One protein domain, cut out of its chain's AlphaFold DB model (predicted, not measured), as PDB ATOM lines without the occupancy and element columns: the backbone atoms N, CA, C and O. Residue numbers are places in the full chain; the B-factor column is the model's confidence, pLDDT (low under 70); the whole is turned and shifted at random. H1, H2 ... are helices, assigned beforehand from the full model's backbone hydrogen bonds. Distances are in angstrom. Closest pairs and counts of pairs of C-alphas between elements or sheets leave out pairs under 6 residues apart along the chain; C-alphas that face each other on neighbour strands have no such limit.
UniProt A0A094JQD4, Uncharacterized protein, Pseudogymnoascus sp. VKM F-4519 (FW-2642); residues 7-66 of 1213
ATOM      1  N   GLY A   7     103.749 193.395 196.954       88.75
ATOM      2  CA  GLY A   7     104.761 192.338 196.863       88.75
ATOM      3  C   GLY A   7     104.234 191.081 196.165       88.75
ATOM      4  O   GLY A   7     104.895 190.562 195.270       88.75
ATOM      5  N   LEU A   8     103.024 190.640 196.523       89.75
ATOM      6  CA  LEU A   8     102.330 189.521 195.884       89.75
ATOM      7  C   LEU A   8     102.052 189.808 194.402       89.75
ATOM      8  O   LEU A   8     102.350 188.973 193.558       89.75
ATOM      9  N   ALA A   9     101.548 191.000 194.072       90.38
ATOM     10  CA  ALA A   9     101.268 191.405 192.697       90.38
ATOM     11  C   ALA A   9     102.541 191.442 191.835       90.38
ATOM     12  O   ALA A   9     102.544 190.912 190.728       90.38
ATOM     13  N   MET A  10     103.647 191.998 192.349       89.62
ATOM     14  CA  MET A  10     104.934 191.965 191.641       89.62
ATOM     15  C   MET A  10     105.486 190.544 191.487       89.62
ATOM     16  O   MET A  10     106.053 190.242 190.441       89.62
ATOM     17  N   LEU A  11     105.301 189.667 192.481       89.75
ATOM     18  CA  LEU A  11     105.696 188.263 192.376       89.75
ATOM     19  C   LEU A  11     104.871 187.532 191.308       89.75
ATOM     20  O   LEU A  11     105.453 186.892 190.443       89.75
ATOM     21  N   LEU A  12     103.543 187.687 191.312       93.00
ATOM     22  CA  LEU A  12     102.644 187.084 190.321       93.00
ATOM     23  C   LEU A  12     102.953 187.560 188.895       93.00
ATOM     24  O   LEU A  12     103.052 186.734 187.991       93.00
ATOM     25  N   VAL A  13     103.174 188.864 188.692       94.31
ATOM     26  CA  VAL A  13     103.571 189.413 187.383       94.31
ATOM     27  C   VAL A  13     104.941 188.880 186.951       94.31
ATOM     28  O   VAL A  13     105.095 188.470 185.803       94.31
ATOM     29  N   ALA A  14     105.926 188.822 187.854       90.50
ATOM     30  CA  ALA A  14     107.242 188.263 187.542       90.50
ATOM     31  C   ALA A  14     107.171 186.765 187.195       90.50
ATOM     32  O   ALA A  14     107.795 186.339 186.226       90.50
ATOM     33  N   SER A  15     106.378 185.981 187.930       92.06
ATOM     34  CA  SER A  15     106.134 184.562 187.650       92.06
ATOM     35  C   SER A  15     105.413 184.347 186.319       92.06
ATOM     36  O   SER A  15     105.813 183.465 185.567       92.06
ATOM     37  N   ALA A  16     104.407 185.162 185.990       92.62
ATOM     38  CA  ALA A  16     103.693 185.079 184.716       92.62
ATOM     39  C   ALA A  16     104.602 185.421 183.523       92.62
ATOM     40  O   ALA A  16     104.637 184.677 182.545       92.62
ATOM     41  N   VAL A  17     105.393 186.498 183.620       91.25
ATOM     42  CA  VAL A  17     106.368 186.885 182.583       91.25
ATOM     43  C   VAL A  17     107.463 185.827 182.428       91.25
ATOM     44  O   VAL A  17     107.812 185.481 181.301       91.25
ATOM     45  N   PHE A  18     107.974 185.278 183.535       89.62
ATOM     46  CA  PHE A  18     108.949 184.187 183.504       89.62
ATOM     47  C   PHE A  18     108.372 182.947 182.815       89.62
ATOM     48  O   PHE A  18     108.982 182.443 181.881       89.62
ATOM     49  N   LEU A  19     107.180 182.496 183.214       92.12
ATOM     50  CA  LEU A  19     106.559 181.284 182.680       92.12
ATOM     51  C   LEU A  19     106.180 181.431 181.196       92.12
ATOM     52  O   LEU A  19     106.455 180.523 180.414       92.12
ATOM     53  N   TYR A  20     105.661 182.593 180.778       92.12
ATOM     54  CA  TYR A  20     105.436 182.913 179.363       92.12
ATOM     55  C   TYR A  20     106.743 182.864 178.557       92.12
ATOM     56  O   TYR A  20     106.811 182.197 177.526       92.12
ATOM     57  N   TYR A  21     107.809 183.509 179.047       89.94
ATOM     58  CA  TYR A  21     109.108 183.520 178.371       89.94
ATOM     59  C   TYR A  21     109.777 182.133 178.351       89.94
ATOM     60  O   TYR A  21     110.399 181.770 177.352       89.94
ATOM     61  N   SER A  22     109.621 181.321 179.401       89.19
ATOM     62  CA  SER A  22     110.096 179.932 179.444       89.19
ATOM     63  C   SER A  22     109.363 179.039 178.446       89.19
ATOM     64  O   SER A  22     110.023 178.292 177.730       89.19
ATOM     65  N   ILE A  23     108.035 179.136 178.324       89.12
ATOM     66  CA  ILE A  23     107.291 178.396 177.288       89.12
ATOM     67  C   ILE A  23     107.749 178.854 175.896       89.12
ATOM     68  O   ILE A  23     108.092 178.017 175.060       89.12
ATOM     69  N   TRP A  24     107.856 180.169 175.680       90.12
ATOM     70  CA  TRP A  24     108.278 180.766 174.409       90.12
ATOM     71  C   TRP A  24     109.692 180.354 173.964       90.12
ATOM     72  O   TRP A  24     109.942 180.197 172.769       90.12
ATOM     73  N   THR A  25     110.622 180.168 174.905       86.31
ATOM     74  CA  THR A  25     112.026 179.836 174.598       86.31
ATOM     75  C   THR A  25     112.367 178.351 174.685       86.31
ATOM     76  O   THR A  25     113.276 177.926 173.975       86.31
ATOM     77  N   LEU A  26     111.670 177.563 175.514       85.81
ATOM     78  CA  LEU A  26     112.025 176.164 175.797       85.81
ATOM     79  C   LEU A  26     110.993 175.135 175.322       85.81
ATOM     80  O   LEU A  26     111.410 174.053 174.926       85.81
ATOM     81  N   LEU A  27     109.685 175.435 175.317       82.88
ATOM     82  CA  LEU A  27     108.671 174.504 174.783       82.88
ATOM     83  C   LEU A  27     108.385 174.754 173.301       82.88
ATOM     84  O   LEU A  27     108.419 173.819 172.508       82.88
ATOM     85  N   MET A  28     108.177 176.014 172.907       83.31
ATOM     86  CA  MET A  28     107.875 176.378 171.517       83.31
ATOM     87  C   MET A  28     108.895 175.909 170.459       83.31
ATOM     88  O   MET A  28     108.475 175.787 169.309       83.31
ATOM     89  N   PRO A  29     110.188 175.622 170.752       81.75
ATOM     90  CA  PRO A  29     111.079 174.922 169.823       81.75
ATOM     91  C   PRO A  29     110.569 173.560 169.330       81.75
ATOM     92  O   PRO A  29     110.805 173.238 168.167       81.75
ATOM     93  N   PHE A  30     109.866 172.811 170.186       83.75
ATOM     94  CA  PHE A  30     109.420 171.425 169.969       83.75
ATOM     95  C   PHE A  30     107.946 171.304 169.548       83.75
ATOM     96  O   PHE A  30     107.416 170.200 169.488       83.75
ATOM     97  N   VAL A  31     107.281 172.431 169.286       82.44
ATOM     98  CA  VAL A  31     105.911 172.486 168.764       82.44
ATOM     99  C   VAL A  31     105.969 172.745 167.260       82.44
ATOM    100  O   VAL A  31     106.706 173.636 166.817       82.44
ATOM    101  N   ASP A  32     105.186 171.991 166.489       83.00
ATOM    102  CA  ASP A  32     105.108 172.105 165.027       83.00
ATOM    103  C   ASP A  32     104.582 173.481 164.582       83.00
ATOM    104  O   ASP A  32     103.763 174.084 165.292       83.00
ATOM    105  N   PRO A  33     105.034 174.011 163.426       75.25
ATOM    106  CA  PRO A  33     104.683 175.358 162.962       75.25
ATOM    107  C   PRO A  33     103.182 175.553 162.707       75.25
ATOM    108  O   PRO A  33     102.693 176.673 162.825       75.25
ATOM    109  N   ASP A  34     102.458 174.474 162.409       79.44
ATOM    110  CA  ASP A  34     101.052 174.518 161.998       79.44
ATOM    111  C   ASP A  34     100.067 174.526 163.183       79.44
ATOM    112  O   ASP A  34      98.861 174.699 162.998       79.44
ATOM    113  N   GLN A  35     100.549 174.360 164.422       82.31
ATOM    114  CA  GLN A  35      99.680 174.385 165.600       82.31
ATOM    115  C   GLN A  35      99.268 175.826 165.961       82.31
ATOM    116  O   GLN A  35     100.136 176.689 166.124       82.31
ATOM    117  N   PRO A  36      97.971 176.112 166.208       82.38
ATOM    118  CA  PRO A  36      97.480 177.477 166.437       82.38
ATOM    119  C   PRO A  36      98.088 178.150 167.678       82.38
ATOM    120  O   PRO A  36      98.133 179.375 167.756       82.38
ATOM    121  N   ILE A  37      98.627 177.370 168.621       82.62
ATOM    122  CA  ILE A  37      99.339 177.880 169.801       82.62
ATOM    123  C   ILE A  37     100.600 178.692 169.439       82.62
ATOM    124  O   ILE A  37     101.001 179.557 170.215       82.62
ATOM    125  N   GLN A  38     101.172 178.501 168.240       80.69
ATOM    126  CA  GLN A  38     102.249 179.343 167.691       80.69
ATOM    127  C   GLN A  38     101.836 180.819 167.604       80.69
ATOM    128  O   GLN A  38     102.656 181.694 167.860       80.69
ATOM    129  N   GLN A  39     100.565 181.114 167.308       80.69
ATOM    130  CA  GLN A  39     100.071 182.488 167.135       80.69
ATOM    131  C   GLN A  39     100.049 183.291 168.448       80.69
ATOM    132  O   GLN A  39     100.007 184.520 168.419       80.69
ATOM    133  N   LEU A  40     100.123 182.619 169.604       84.94
ATOM    134  CA  LEU A  40     100.178 183.247 170.930       84.94
ATOM    135  C   LEU A  40     101.584 183.779 171.293       84.94
ATOM    136  O   LEU A  40     101.762 184.441 172.322       84.94
ATOM    137  N   PHE A  41     102.590 183.486 170.463       86.00
ATOM    138  CA  PHE A  41     103.999 183.785 170.706       86.00
ATOM    139  C   PHE A  41     104.634 184.495 169.496       86.00
ATOM    140  O   PHE A  41     104.502 184.023 168.368       86.00
ATOM    141  N   PRO A  42     105.378 185.605 169.675       85.25
ATOM    142  CA  PRO A  42     106.066 186.243 168.554       85.25
ATOM    143  C   PRO A  42     107.135 185.317 167.935       85.25
ATOM    144  O   PRO A  42     107.659 184.435 168.621       85.25
ATOM    145  N   PRO A  43     107.546 185.520 166.668       83.19
ATOM    146  CA  PRO A  43     108.549 184.671 166.022       83.19
ATOM    147  C   PRO A  43     109.835 184.536 166.852       83.19
ATOM    148  O   PRO A  43     110.369 185.542 167.323       83.19
ATOM    149  N   ARG A  44     110.352 183.301 166.995       76.62
ATOM    150  CA  ARG A  44     111.436 182.901 167.932       76.62
ATOM    151  C   ARG A  44     112.653 183.852 167.951       76.62
ATOM    152  O   ARG A  44     113.261 184.067 168.995       76.62
ATOM    153  N   VAL A  45     112.975 184.480 166.816       81.31
ATOM    154  CA  VAL A  45     114.042 185.491 166.660       81.31
ATOM    155  C   VAL A  45     113.896 186.676 167.636       81.31
ATOM    156  O   VAL A  45     114.896 187.213 168.121       81.31
ATOM    157  N   TRP A  46     112.668 187.086 167.964       84.19
ATOM    158  CA  TRP A  46     112.400 188.196 168.882       84.19
ATOM    159  C   TRP A  46     112.698 187.868 170.345       84.19
ATOM    160  O   TRP A  46     113.123 188.767 171.071       84.19
ATOM    161  N   ALA A  47     112.584 186.600 170.754       81.38
ATOM    162  CA  ALA A  47     112.936 186.166 172.107       81.38
ATOM    163  C   ALA A  47     114.413 186.446 172.428       81.38
ATOM    164  O   ALA A  47     114.743 186.795 173.555       81.38
ATOM    165  N   ILE A  48     115.295 186.376 171.422       82.25
ATOM    166  CA  ILE A  48     116.726 186.690 171.557       82.25
ATOM    167  C   ILE A  48     116.987 188.193 171.355       82.25
ATOM    168  O   ILE A  48     117.761 188.796 172.103       82.25
ATOM    169  N   ARG A  49     116.338 188.835 170.371       86.44
ATOM    170  CA  ARG A  49     116.565 190.264 170.068       86.44
ATOM    171  C   ARG A  49     116.136 191.200 171.201       86.44
ATOM    172  O   ARG A  49     116.847 192.167 171.467       86.44
ATOM    173  N   ILE A  50     115.016 190.932 171.877       85.56
ATOM    174  CA  ILE A  50     114.478 191.824 172.920       85.56
ATOM    175  C   ILE A  50     115.447 191.965 174.118       85.56
ATOM    176  O   ILE A  50     115.810 193.101 174.435       85.56
ATOM    177  N   PRO A  51     115.962 190.879 174.738       84.06
ATOM    178  CA  PRO A  51     117.003 190.970 175.765       84.06
ATOM    179  C   PRO A  51     118.263 191.716 175.312       84.06
ATOM    180  O   PRO A  51     118.777 192.547 176.059       84.06
ATOM    181  N   VAL A  52     118.744 191.478 174.084       86.62
ATOM    182  CA  VAL A  52     119.941 192.152 173.548       86.62
ATOM    183  C   VAL A  52     119.723 193.663 173.425       86.62
ATOM    184  O   VAL A  52     120.574 194.438 173.862       86.62
ATOM    185  N   ILE A  53     118.568 194.099 172.914       90.00
ATOM    186  CA  ILE A  53     118.207 195.524 172.825       90.00
ATOM    187  C   ILE A  53     118.144 196.160 174.224       90.00
ATOM    188  O   ILE A  53     118.691 197.243 174.428       90.00
ATOM    189  N   ILE A  54     117.549 195.477 175.208       89.25
ATOM    190  CA  ILE A  54     117.469 195.957 176.600       89.25
ATOM    191  C   ILE A  54     118.867 196.086 177.234       89.25
ATOM    192  O   ILE A  54     119.145 197.080 177.909       89.25
ATOM    193  N   ILE A  55     119.770 195.130 176.990       89.06
ATOM    194  CA  ILE A  55     121.157 195.161 177.489       89.06
ATOM    195  C   ILE A  55     121.957 196.300 176.838       89.06
ATOM    196  O   ILE A  55     122.681 197.017 177.536       89.06
ATOM    197  N   LEU A  56     121.801 196.522 175.530       90.50
ATOM    198  CA  LEU A  56     122.448 197.634 174.821       90.50
ATOM    199  C   LEU A  56     121.938 198.993 175.320       90.50
ATOM    200  O   LEU A  56     122.740 199.869 175.640       90.50
ATOM    201  N   LEU A  57     120.622 199.157 175.490       92.31
ATOM    202  CA  LEU A  57     120.037 200.398 176.006       92.31
ATOM    203  C   LEU A  57     120.466 200.672 177.461       92.31
ATOM    204  O   LEU A  57     120.853 201.789 177.809       92.31
ATOM    205  N   GLY A  58     120.451 199.642 178.313       89.50
ATOM    206  CA  GLY A  58     120.863 199.738 179.715       89.50
ATOM    207  C   GLY A  58     122.349 200.059 179.889       89.50
ATOM    208  O   GLY A  58     122.705 200.919 180.699       89.50
ATOM    209  N   SER A  59     123.226 199.426 179.105       87.31
ATOM    210  CA  SER A  59     124.668 199.710 179.128       87.31
ATOM    211  C   SER A  59     124.997 201.102 178.576       87.31
ATOM    212  O   SER A  59     125.800 201.810 179.187       87.31
ATOM    213  N   ALA A  60     124.313 201.559 177.520       90.75
ATOM    214  CA  ALA A  60     124.444 202.924 177.003       90.75
ATOM    215  C   ALA A  60     124.047 203.991 178.043       90.75
ATOM    216  O   ALA A  60     124.766 204.980 178.225       90.75
ATOM    217  N   LEU A  61     122.952 203.778 178.784       93.19
ATOM    218  CA  LEU A  61     122.524 204.670 179.872       93.19
ATOM    219  C   LEU A  61     123.549 204.726 181.018       93.19
ATOM    220  O   LEU A  61     123.886 205.814 181.495       93.19
ATOM    221  N   VAL A  62     124.087 203.576 181.442       90.12
ATOM    222  CA  VAL A  62     125.105 203.506 182.509       90.12
ATOM    223  C   VAL A  62     126.428 204.145 182.069       90.12
ATOM    224  O   VAL A  62     126.999 204.940 182.820       90.12
ATOM    225  N   GLY A  63     126.895 203.867 180.849       89.75
ATOM    226  CA  GLY A  63     128.112 204.463 180.284       89.75
ATOM    227  C   GLY A  63     128.016 205.986 180.148       89.75
ATOM    228  O   GLY A  63     128.936 206.710 180.543       89.75
ATOM    229  N   SER A  64     126.868 206.488 179.687       89.50
ATOM    230  CA  SER A  64     126.582 207.928 179.604       89.50
ATOM    231  C   SER A  64     126.622 208.598 180.982       89.50
ATOM    232  O   SER A  64     127.269 209.634 181.158       89.50
ATOM    233  N   PHE A  65     126.000 207.983 181.994       90.00
ATOM    234  CA  PHE A  65     126.012 208.493 183.368       90.00
ATOM    235  C   PHE A  65     127.430 208.557 183.959       90.00
ATOM    236  O   PHE A  65     127.829 209.594 184.499       90.00
ATOM    237  N   LEU A  66     128.221 207.487 183.815       88.00
ATOM    238  CA  LEU A  66     129.614 207.442 184.282       88.00
ATOM    239  C   LEU A  66     130.476 208.519 183.605       88.00
ATOM    240  O   LEU A  66     131.227 209.224 184.286       88.00
TER     241      LEU A  66
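This is residues 7 to 66 of the 1213 residues of an uncharacterized protein of Pseudogymnoascus sp. VKM F-4519 (FW-2642) (UniProt A0A094JQD4). Two long helices, H1 and H3, make an open V: the later part of H1 meets the first turns of H3, and from there the two arms spread apart. The short helix H2 sits at the closed end of the V, within a loop that leads from H1 back to H3. The printed part has 60 residues with three named helices, in the order H1, H2, H3, and no named strand; its class is all helix. It is only just loose, close to extended, with a radius of gyration of the C-alphas of 15.3 A, and its flat outline spans 49 by 31 by 15 A.

H1, the longest helix, covers residues 7 to 30 and measures 34.4 A, from C-alpha 7 at (104.761, 192.338, 196.863) to C-alpha 30 at (109.420, 171.425, 169.969). It has a kink of 29 degrees near residue 24. H3 covers residues 45 to 66, 32.2 A long, and ends with C-alpha 66 at (129.614, 207.442, 184.282). H2 covers residues 36 to 40, 7.8 A long.

H1 and H3 only just touch, with 3 pairs of C-alphas within 8 A, made by residues 21 to 25 of H1 and residue 47 of H3 alone. The closest C-alphas are those of Thr 25 and Ala 47, 6.9 A apart. Their lines stand at a steep tilt of 48 degrees, opposite ways. H1 and H2 are close but not clearly touching, the C-alphas of Met 28 and Gln 38 coming closest at 7.4 A. H2 and H3 are apart. O i to N i+4 pairs are within hydrogen-bond range in 17 of 20 cases in H1, 17 of 18 in H3 and 0 of 1 in H2, where 2 of 2 O i to N i+3 pairs are.

The two C-alphas farthest apart, those of Asp 34 and Leu 66, are 49.0 A apart. Residues 7 to 19, 30 to 36 and 49 to 66 stand free. The links H1 to H2 and H2 to H3 are tight. The printed part has no cut, and no printed residue is under 70 in pLDDT.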